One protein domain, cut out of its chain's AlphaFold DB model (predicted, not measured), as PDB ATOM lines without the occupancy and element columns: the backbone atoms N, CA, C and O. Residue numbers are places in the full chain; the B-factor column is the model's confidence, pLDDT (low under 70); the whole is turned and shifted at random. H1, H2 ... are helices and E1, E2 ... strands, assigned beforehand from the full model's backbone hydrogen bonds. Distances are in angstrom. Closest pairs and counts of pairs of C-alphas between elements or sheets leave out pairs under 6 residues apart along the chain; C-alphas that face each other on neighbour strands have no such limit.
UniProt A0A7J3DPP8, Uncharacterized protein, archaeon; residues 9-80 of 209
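What this domain is: This is residues 9 to 80 of the 209 residues of an uncharacterized protein of archaeon (UniProt A0A7J3DPP8). Two helical hairpins, a larger one of H1 and H2 and a smaller one of H3 and H4, are joined by a small two-stranded sheet of E1 and E2, which lies near residues 37 to 45 of the long helix H2. The smaller hairpin meets the first part of H2, and after H4 residues 71 to 80 form a tail with no named element. The printed part has 72 residues, with four named helices and two named strands in the order E1, H1, H2, E2, H3, H4; the strands are antiparallel and the class is mostly helix. The whole is compact, with a radius of gyration of the C-alphas of 11.6 A and spans of 33 by 30 by 19 A.

How they stand to each other: The sheet pairs E1, residues 9 to 11, with E2, residues 51 to 54, as antiparallel neighbours at 150 degrees between their directions. C-alphas 10 and 52 face each other at 4.5 A, and N 9 and O 53, like N 11 and O 51, are within hydrogen-bond range at 2.8 A. The closest C-alphas of E2 and H2, residues 31 to 46, are those of Leu 51 and Ala 44, 6.7 A apart. H1, residues 13 to 21, touches H2, closest at the C-alphas of Ser 20 and Lys 38, 4.4 A apart. They form a helical hairpin, running opposite ways at a shallow tilt of 32 degrees, only just short of steep. With residues 31 to 37 alone, H2 touches H3, residues 55 to 61, opposite ways at a steep tilt of 65 degrees; the closest C-alphas, of Val 34 and Ala 61, are 4.7 A apart. H3 touches H4, residues 63 to 70, in a second helical hairpin, opposite ways at a shallow tilt of 22 degrees, with the C-alphas of Ser 59 and Ala 66 closest at 5.0 A. H2 and H4 are apart, and H1 and H4 are only just apart, closest at 8.5 A. In H1, H2, H3 and H4 every O i to N i+4 pair is within hydrogen-bond range.

Where its parts are: E1 begins at C-alpha 9, at (108.574, 180.319, 90.488). H2 is 22.6 A long, from C-alpha 31 at (101.280, 162.693, 81.352) to C-alpha 46. H1 measures 12.6 A, E2 10.0 A, H3 9.9 A and H4 10.1 A, which ends at C-alpha 70, at (116.232, 178.763, 83.408).

The domain as a whole: The C-alphas farthest apart, those of Asp 27 and Glu 76, are 33.5 A apart. The printed part has no cut and no long link; H1 to H2 is short, and the other four links are tight. Mean pLDDT of the printed part is 82.7, with residues 25 to 28 and 72 to 77 under 70.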
ATOM      1  N   ILE A   9     109.142 179.327  91.407       83.50
ATOM      2  CA  ILE A   9     108.574 180.319  90.488       83.50
ATOM      3  C   ILE A   9     107.227 180.802  91.025       83.50
ATOM      4  O   ILE A   9     106.480 180.020  91.608       83.50
ATOM      5  N   ILE A  10     106.908 182.077  90.812       87.38
ATOM      6  CA  ILE A  10     105.590 182.637  91.123       87.38
ATOM      7  C   ILE A  10     104.860 182.831  89.800       87.38
ATOM      8  O   ILE A  10     105.331 183.570  88.940       87.38
ATOM      9  N   LEU A  11     103.728 182.151  89.644       89.31
ATOM     10  CA  LEU A  11     102.872 182.244  88.468       89.31
ATOM     11  C   LEU A  11     101.674 183.133  88.780       89.31
ATOM     12  O   LEU A  11     100.932 182.870  89.729       89.31
ATOM     13  N   THR A  12     101.453 184.146  87.954       91.81
ATOM     14  CA  THR A  12     100.241 184.973  87.990       91.81
ATOM     15  C   THR A  12      99.028 184.212  87.432       91.81
ATOM     16  O   THR A  12      99.205 183.253  86.674       91.81
ATOM     17  N   PRO A  13      97.784 184.623  87.739       93.06
ATOM     18  CA  PRO A  13      96.582 183.969  87.221       93.06
ATOM     19  C   PRO A  13      96.559 183.856  85.693       93.06
ATOM     20  O   PRO A  13      96.180 182.817  85.159       93.06
ATOM     21  N   ILE A  14      97.020 184.883  84.976       92.31
ATOM     22  CA  ILE A  14      97.065 184.867  83.509       92.31
ATOM     23  C   ILE A  14      98.078 183.849  82.969       92.31
ATOM     24  O   ILE A  14      97.777 183.104  82.038       92.31
ATOM     25  N   GLU A  15      99.251 183.731  83.589       91.69
ATOM     26  CA  GLU A  15     100.256 182.733  83.206       91.69
ATOM     27  C   GLU A  15      99.761 181.311  83.482       91.69
ATOM     28  O   GLU A  15      99.954 180.412  82.661       91.69
ATOM     29  N   GLN A  16      99.061 181.111  84.601       93.56
ATOM     30  CA  GLN A  16      98.427 179.835  84.932       93.56
ATOM     31  C   GLN A  16      97.381 179.433  83.882       93.56
ATOM     32  O   GLN A  16      97.342 178.260  83.497       93.56
ATOM     33  N   ARG A  17      96.582 180.384  83.365       94.56
ATOM     34  CA  ARG A  17      95.630 180.123  82.270       94.56
ATOM     35  C   ARG A  17      96.353 179.589  81.038       94.56
ATOM     36  O   ARG A  17      96.042 178.481  80.611       94.56
ATOM     37  N   TYR A  18      97.374 180.295  80.551       93.88
ATOM     38  CA  TYR A  18      98.146 179.855  79.384       93.88
ATOM     39  C   TYR A  18      98.785 178.476  79.568       93.88
ATOM     40  O   TYR A  18      98.645 177.609  78.707       93.88
ATOM     41  N   ILE A  19      99.463 178.244  80.696       92.25
ATOM     42  CA  ILE A  19     100.151 176.970  80.946       92.25
ATOM     43  C   ILE A  19      99.144 175.819  81.054       92.25
ATOM     44  O   ILE A  19      99.378 174.736  80.512       92.25
ATOM     45  N   SER A  20      98.020 176.039  81.745       92.50
ATOM     46  CA  SER A  20      97.019 174.992  81.965       92.50
ATOM     47  C   SER A  20      96.308 174.556  80.680       92.50
ATOM     48  O   SER A  20      95.849 173.414  80.609       92.50
ATOM     49  N   THR A  21      96.264 175.414  79.654       92.75
ATOM     50  CA  THR A  21      95.648 175.100  78.356       92.75
ATOM     51  C   THR A  21      96.636 174.609  77.295       92.75
ATOM     52  O   THR A  21      96.211 174.227  76.205       92.75
ATOM     53  N   CYS A  22      97.938 174.515  77.601       88.06
ATOM     54  CA  CYS A  22      98.909 173.888  76.700       88.06
ATOM     55  C   CYS A  22      98.536 172.426  76.396       88.06
ATOM     56  O   CYS A  22      98.365 171.599  77.301       88.06
ATOM     57  N   TYR A  23      98.490 172.073  75.113       77.50
ATOM     58  CA  TYR A  23      98.181 170.712  74.687       77.50
ATOM     59  C   TYR A  23      99.401 169.793  74.891       77.50
ATOM     60  O   TYR A  23     100.502 170.127  74.441       77.50
ATOM     61  N   PRO A  24      99.277 168.643  75.577       71.31
ATOM     62  CA  PRO A  24     100.369 167.689  75.673       71.31
ATOM     63  C   PRO A  24     100.439 166.885  74.370       71.31
ATOM     64  O   PRO A  24      99.414 166.474  73.831       71.31
ATOM     65  N   LEU A  25     101.641 166.643  73.846       65.88
ATOM     66  CA  LEU A  25     101.788 165.670  72.763       65.88
ATOM     67  C   LEU A  25     101.355 164.277  73.265       65.88
ATOM     68  O   LEU A  25     101.637 163.954  74.426       65.88
ATOM     69  N   PRO A  26     100.704 163.453  72.421       58.09
ATOM     70  CA  PRO A  26     100.507 162.037  72.715       58.09
ATOM     71  C   PRO A  26     101.859 161.394  73.066       58.09
ATOM     72  O   PRO A  26     102.883 161.775  72.499       58.09
ATOM     73  N   ASP A  27     101.874 160.479  74.035       67.62
ATOM     74  CA  ASP A  27     103.075 159.767  74.520       67.62
ATOM     75  C   ASP A  27     104.083 160.602  75.331       67.62
ATOM     76  O   ASP A  27     105.231 160.200  75.547       67.62
ATOM     77  N   ARG A  28     103.673 161.771  75.836       69.75
ATOM     78  CA  ARG A  28     104.535 162.591  76.694       69.75
ATOM     79  C   ARG A  28     104.880 161.868  78.009       69.75
ATOM     80  O   ARG A  28     103.967 161.463  78.735       69.75
ATOM     81  N   PRO A  29     106.171 161.796  78.397       72.56
ATOM     82  CA  PRO A  29     106.561 161.305  79.713       72.56
ATOM     83  C   PRO A  29     105.840 162.064  80.831       72.56
ATOM     84  O   PRO A  29     105.743 163.291  80.789       72.56
ATOM     85  N   PHE A  30     105.378 161.328  81.844       74.81
ATOM     86  CA  PHE A  30     104.676 161.874  83.010       74.81
ATOM     87  C   PHE A  30     103.354 162.594  82.690       74.81
ATOM     88  O   PHE A  30     103.026 163.578  83.354       74.81
ATOM     89  N   LEU A  31     102.581 162.112  81.710       81.56
ATOM     90  CA  LEU A  31     101.280 162.693  81.352       81.56
ATOM     91  C   LEU A  31     100.362 162.906  82.571       81.56
ATOM     92  O   LEU A  31      99.812 163.993  82.726       81.56
ATOM     93  N   ASP A  32     100.305 161.949  83.502       81.94
ATOM     94  CA  ASP A  32      99.530 162.086  84.747       81.94
ATOM     95  C   ASP A  32      99.972 163.289  85.594       81.94
ATOM     96  O   ASP A  32      99.145 163.998  86.168       81.94
ATOM     97  N   LYS A  33     101.283 163.569  85.645       80.25
ATOM     98  CA  LYS A  33     101.812 164.754  86.339       80.25
ATOM     99  C   LYS A  33     101.425 166.037  85.611       80.25
ATOM    100  O   LYS A  33     101.147 167.034  86.274       80.25
ATOM    101  N   VAL A  34     101.412 166.031  84.277       85.19
ATOM    102  CA  VAL A  34     100.979 167.188  83.477       85.19
ATOM    103  C   VAL A  34      99.522 167.515  83.782       85.19
ATOM    104  O   VAL A  34      99.218 168.655  84.126       85.19
ATOM    105  N   GLU A  35      98.638 166.523  83.724       88.19
ATOM    106  CA  GLU A  35      97.208 166.722  83.967       88.19
ATOM    107  C   GLU A  35      96.914 167.105  85.426       88.19
ATOM    108  O   GLU A  35      96.121 168.014  85.688       88.19
ATOM    109  N   TYR A  36      97.637 166.517  86.387       89.25
ATOM    110  CA  TYR A  36      97.599 166.943  87.787       89.25
ATOM    111  C   TYR A  36      97.941 168.432  87.949       89.25
ATOM    112  O   TYR A  36      97.187 169.179  88.583       89.25
ATOM    113  N   TRP A  37      99.047 168.886  87.351       89.38
ATOM    114  CA  TRP A  37      99.471 170.282  87.444       89.38
ATOM    115  C   TRP A  37      98.529 171.235  86.716       89.38
ATOM    116  O   TRP A  37      98.214 172.292  87.257       89.38
ATOM    117  N   LYS A  38      98.021 170.871  85.533       91.06
ATOM    118  CA  LYS A  38      97.014 171.679  84.828       91.06
ATOM    119  C   LYS A  38      95.773 171.912  85.679       91.06
ATOM    120  O   LYS A  38      95.275 173.034  85.714       91.06
ATOM    121  N   ARG A  39      95.307 170.887  86.403       91.62
ATOM    122  CA  ARG A  39      94.187 171.024  87.342       91.62
ATOM    123  C   ARG A  39      94.505 172.035  88.442       91.62
ATOM    124  O   ARG A  39      93.696 172.923  88.676       91.62
ATOM    125  N   ILE A  40      95.677 171.942  89.076       92.50
ATOM    126  CA  ILE A  40      96.097 172.899  90.118       92.50
ATOM    127  C   ILE A  40      96.148 174.325  89.569       92.50
ATOM    128  O   ILE A  40      95.585 175.234  90.174       92.50
ATOM    129  N   LEU A  41      96.798 174.516  88.419       93.88
ATOM    130  CA  LEU A  41      96.937 175.820  87.772       93.88
ATOM    131  C   LEU A  41      95.572 176.413  87.418       93.88
ATOM    132  O   LEU A  41      95.327 177.586  87.674       93.88
ATOM    133  N   ARG A  42      94.656 175.598  86.884       93.50
ATOM    134  CA  ARG A  42      93.297 176.034  86.552       93.50
ATOM    135  C   ARG A  42      92.521 176.479  87.786       93.50
ATOM    136  O   ARG A  42      91.901 177.537  87.756       93.50
ATOM    137  N   GLU A  43      92.556 175.698  88.862       93.75
ATOM    138  CA  GLU A  43      91.851 176.050  90.097       93.75
ATOM    139  C   GLU A  43      92.442 177.306  90.753       93.75
ATOM    140  O   GLU A  43      91.698 178.177  91.205       93.75
ATOM    141  N   ALA A  44      93.766 177.468  90.759       92.12
ATOM    142  CA  ALA A  44      94.401 178.692  91.245       92.12
ATOM    143  C   ALA A  44      94.022 179.920  90.389       92.12
ATOM    144  O   ALA A  44      93.677 180.968  90.947       92.12
ATOM    145  N   ALA A  45      93.968 179.764  89.061       92.88
ATOM    146  CA  ALA A  45      93.601 180.825  88.127       92.88
ATOM    147  C   ALA A  45      92.142 181.274  88.296       92.88
ATOM    148  O   ALA A  45      91.871 182.475  88.270       92.88
ATOM    149  N   LYS A  46      91.214 180.330  88.517       92.31
ATOM    150  CA  LYS A  46      89.799 180.613  88.830       92.31
ATOM    151  C   LYS A  46      89.640 181.439  90.103       92.31
ATOM    152  O   LYS A  46      88.792 182.316  90.178       92.31
ATOM    153  N   ASN A  47      90.488 181.177  91.095       91.38
ATOM    154  CA  ASN A  47      90.478 181.884  92.373       91.38
ATOM    155  C   ASN A  47      91.312 183.178  92.365       91.38
ATOM    156  O   ASN A  47      91.483 183.789  93.418       91.38
ATOM    157  N   ASN A  48      91.853 183.579  91.207       89.06
ATOM    158  CA  ASN A  48      92.700 184.760  91.034       89.06
ATOM    159  C   ASN A  48      93.896 184.810  92.012       89.06
ATOM    160  O   ASN A  48      94.280 185.875  92.498       89.06
ATOM    161  N   LYS A  49      94.475 183.645  92.333       91.88
ATOM    162  CA  LYS A  49      95.602 183.521  93.269       91.88
ATOM    163  C   LYS A  49      96.911 183.357  92.514       91.88
ATOM    164  O   LYS A  49      97.008 182.517  91.623       91.88
ATOM    165  N   ASN A  50      97.945 184.090  92.925       91.38
ATOM    166  CA  ASN A  50      99.311 183.756  92.530       91.38
ATOM    167  C   ASN A  50      99.678 182.382  93.104       91.38
ATOM    168  O   ASN A  50      99.349 182.082  94.254       91.38
ATOM    169  N   LEU A  51     100.363 181.562  92.312       90.69
ATOM    170  CA  LEU A  51     100.785 180.225  92.716       90.69
ATOM    171  C   LEU A  51     102.306 180.159  92.771       90.69
ATOM    172  O   LEU A  51     102.980 180.423  91.778       90.69
ATOM    173  N   GLU A  52     102.835 179.770  93.923       90.38
ATOM    174  CA  GLU A  52     104.248 179.450  94.080       90.38
ATOM    175  C   GLU A  52     104.472 177.971  93.746       90.38
ATOM    176  O   GLU A  52     103.832 177.089  94.321       90.38
ATOM    177  N   VAL A  53     105.359 177.698  92.795       86.44
ATOM    178  CA  VAL A  53     105.595 176.354  92.264       86.44
ATOM    179  C   VAL A  53     107.076 176.012  92.351       86.44
ATOM    180  O   VAL A  53     107.924 176.815  91.972       86.44
ATOM    181  N   SER A  54     107.390 174.798  92.808       87.25
ATOM    182  CA  SER A  54     108.741 174.235  92.724       87.25
ATOM    183  C   SER A  54     109.196 174.159  91.265       87.25
ATOM    184  O   SER A  54     108.536 173.535  90.432       87.25
ATOM    185  N   LEU A  55     110.343 174.761  90.946       83.75
ATOM    186  CA  LEU A  55     110.919 174.741  89.603       83.75
ATOM    187  C   LEU A  55     111.253 173.313  89.159       83.75
ATOM    188  O   LEU A  55     111.104 172.995  87.980       83.75
ATOM    189  N   HIS A  56     111.639 172.440  90.094       85.50
ATOM    190  CA  HIS A  56     111.843 171.020  89.819       85.50
ATOM    191  C   HIS A  56     110.552 170.369  89.305       85.50
ATOM    192  O   HIS A  56     110.527 169.848  88.189       85.50
ATOM    193  N   ASP A  57     109.455 170.466  90.059       82.69
ATOM    194  CA  ASP A  57     108.196 169.810  89.686       82.69
ATOM    195  C   ASP A  57     107.568 170.445  88.444       82.69
ATOM    196  O   ASP A  57     107.061 169.741  87.564       82.69
ATOM    197  N   PHE A  58     107.688 171.769  88.323       83.12
ATOM    198  CA  PHE A  58     107.293 172.496  87.127       83.12
ATOM    199  C   PHE A  58     108.080 172.040  85.896       83.12
ATOM    200  O   PHE A  58     107.502 171.893  84.823       83.12
ATOM    201  N   SER A  59     109.382 171.768  86.028       85.25
ATOM    202  CA  SER A  59     110.218 171.296  84.917       85.25
ATOM    203  C   SER A  59     109.895 169.876  84.464       85.25
ATOM    204  O   SER A  59     110.095 169.566  83.292       85.25
ATOM    205  N   LEU A  60     109.340 169.037  85.343       82.88
ATOM    206  CA  LEU A  60     108.856 167.708  84.970       82.88
ATOM    207  C   LEU A  60     107.560 167.797  84.152       82.88
ATOM    208  O   LEU A  60     107.421 167.105  83.146       82.88
ATOM    209  N   ALA A  61     106.628 168.669  84.549       84.00
ATOM    210  CA  ALA A  61     105.346 168.835  83.860       84.00
ATOM    211  C   ALA A  61     105.446 169.718  82.599       84.00
ATOM    212  O   ALA A  61     104.844 169.431  81.561       84.00
ATOM    213  N   PHE A  62     106.247 170.783  82.641       86.50
ATOM    214  CA  PHE A  62     106.384 171.786  81.579       86.50
ATOM    215  C   PHE A  62     107.858 172.086  81.236       86.50
ATOM    216  O   PHE A  62     108.276 173.245  81.272       86.50
ATOM    217  N   PRO A  63     108.657 171.079  80.826       83.19
ATOM    218  CA  PRO A  63     110.088 171.215  80.542       83.19
ATOM    219  C   PRO A  63     110.453 172.353  79.586       83.19
ATOM    220  O   PRO A  63     111.466 173.018  79.789       83.19
ATOM    221  N   HIS A  64     109.644 172.619  78.551       82.56
ATOM    222  CA  HIS A  64     109.941 173.710  77.620       82.56
ATOM    223  C   HIS A  64     109.840 175.083  78.298       82.56
ATOM    224  O   HIS A  64     110.772 175.880  78.210       82.56
ATOM    225  N   ILE A  65     108.746 175.333  79.021       83.50
ATOM    226  CA  ILE A  65     108.513 176.602  79.724       83.50
ATOM    227  C   ILE A  65     109.539 176.766  80.852       83.50
ATOM    228  O   ILE A  65     110.154 177.823  80.978       83.50
ATOM    229  N   ALA A  66     109.819 175.697  81.604       83.56
ATOM    230  CA  ALA A  66     110.864 175.689  82.625       83.56
ATOM    231  C   ALA A  66     112.260 175.985  82.044       83.56
ATOM    232  O   ALA A  66     113.015 176.773  82.609       83.56
ATOM    233  N   SER A  67     112.600 175.424  80.876       81.69
ATOM    234  CA  SER A  67     113.849 175.747  80.176       81.69
ATOM    235  C   SER A  67     113.911 177.222  79.770       81.69
ATOM    236  O   SER A  67     114.991 177.810  79.811       81.69
ATOM    237  N   LEU A  68     112.805 177.827  79.326       78.56
ATOM    238  CA  LEU A  68     112.783 179.253  78.983       78.56
ATOM    239  C   LEU A  68     113.052 180.124  80.225       78.56
ATOM    240  O   LEU A  68     113.846 181.063  80.138       78.56
ATOM    241  N   TYR A  69     112.502 179.743  81.384       73.81
ATOM    242  CA  TYR A  69     112.819 180.354  82.680       73.81
ATOM    243  C   TYR A  69     114.298 180.250  83.032       73.81
ATOM    244  O   TYR A  69     114.955 181.268  83.237       73.81
ATOM    245  N   LEU A  70     114.840 179.032  83.036       75.25
ATOM    246  CA  LEU A  70     116.232 178.763  83.408       75.25
ATOM    247  C   LEU A  70     117.252 179.443  82.488       75.25
ATOM    248  O   LEU A  70     118.367 179.748  82.900       75.25
ATOM    249  N   LYS A  71     116.895 179.679  81.225       75.00
ATOM    250  CA  LYS A  71     117.763 180.363  80.257       75.00
ATOM    251  C   LYS A  71     117.666 181.889  80.332       75.00
ATOM    252  O   LYS A  71     118.309 182.559  79.529       75.00
ATOM    253  N   GLY A  72     116.864 182.439  81.246       65.50
ATOM    254  CA  GLY A  72     116.673 183.884  81.366       65.50
ATOM    255  C   GLY A  72     115.969 184.503  80.155       65.50
ATOM    256  O   GLY A  72     116.100 185.698  79.906       65.50
ATOM    257  N   PHE A  73     115.202 183.723  79.378       66.44
ATOM    258  CA  PHE A  73     114.380 184.310  78.307       66.44
ATOM    259  C   PHE A  73     113.312 185.259  78.869       66.44
ATOM    260  O   PHE A  73     112.859 186.157  78.164       66.44
ATOM    261  N   PHE A  74     112.966 185.082  80.145       66.44
ATOM    262  CA  PHE A  74     111.998 185.874  80.895       66.44
ATOM    263  C   PHE A  74     112.652 186.918  81.809       66.44
ATOM    264  O   PHE A  74     112.045 187.286  82.804       66.44
ATOM    265  N   ASN A  75     113.868 187.396  81.497       48.22
ATOM    266  CA  ASN A  75     114.695 188.295  82.334       48.22
ATOM    267  C   ASN A  75     114.044 189.617  82.820       48.22
ATOM    268  O   ASN A  75     114.742 190.412  83.417       48.22
ATOM    269  N   GLU A  76     112.755 189.844  82.557       47.50
ATOM    270  CA  GLU A  76     111.871 190.939  83.011       47.50
ATOM    271  C   GLU A  76     110.494 190.834  82.307       47.50
ATOM    272  O   GLU A  76     109.554 191.559  82.620       47.50
ATOM    273  N   ARG A  77     110.358 189.915  81.338       50.81
ATOM    274  CA  ARG A  77     109.128 189.633  80.590       50.81
ATOM    275  C   ARG A  77     108.430 188.413  81.182       50.81
ATOM    276  O   ARG A  77     108.974 187.315  81.116       50.81
ATOM    277  N   SER A  78     107.234 188.619  81.730       71.94
ATOM    278  CA  SER A  78     106.307 187.561  82.155       71.94
ATOM    279  C   SER A  78     106.173 186.474  81.075       71.94
ATOM    280  O   SER A  78     106.282 186.765  79.879       71.94
ATOM    281  N   ILE A  79     105.884 185.226  81.471       80.38
ATOM    282  CA  ILE A  79     105.556 184.148  80.518       80.38
ATOM    283  C   ILE A  79     104.423 184.593  79.583       80.38
ATOM    284  O   ILE A  79     104.394 184.209  78.413       80.38
ATOM    285  N   GLN A  80     103.515 185.441  80.077       86.81
ATOM    286  CA  GLN A  80     102.465 186.057  79.277       86.81
ATOM    287  C   GLN A  80     103.030 186.704  78.007       86.81
ATOM    288  O   GLN A  80     102.519 186.456  76.921       86.81
TER     289      GLN A  80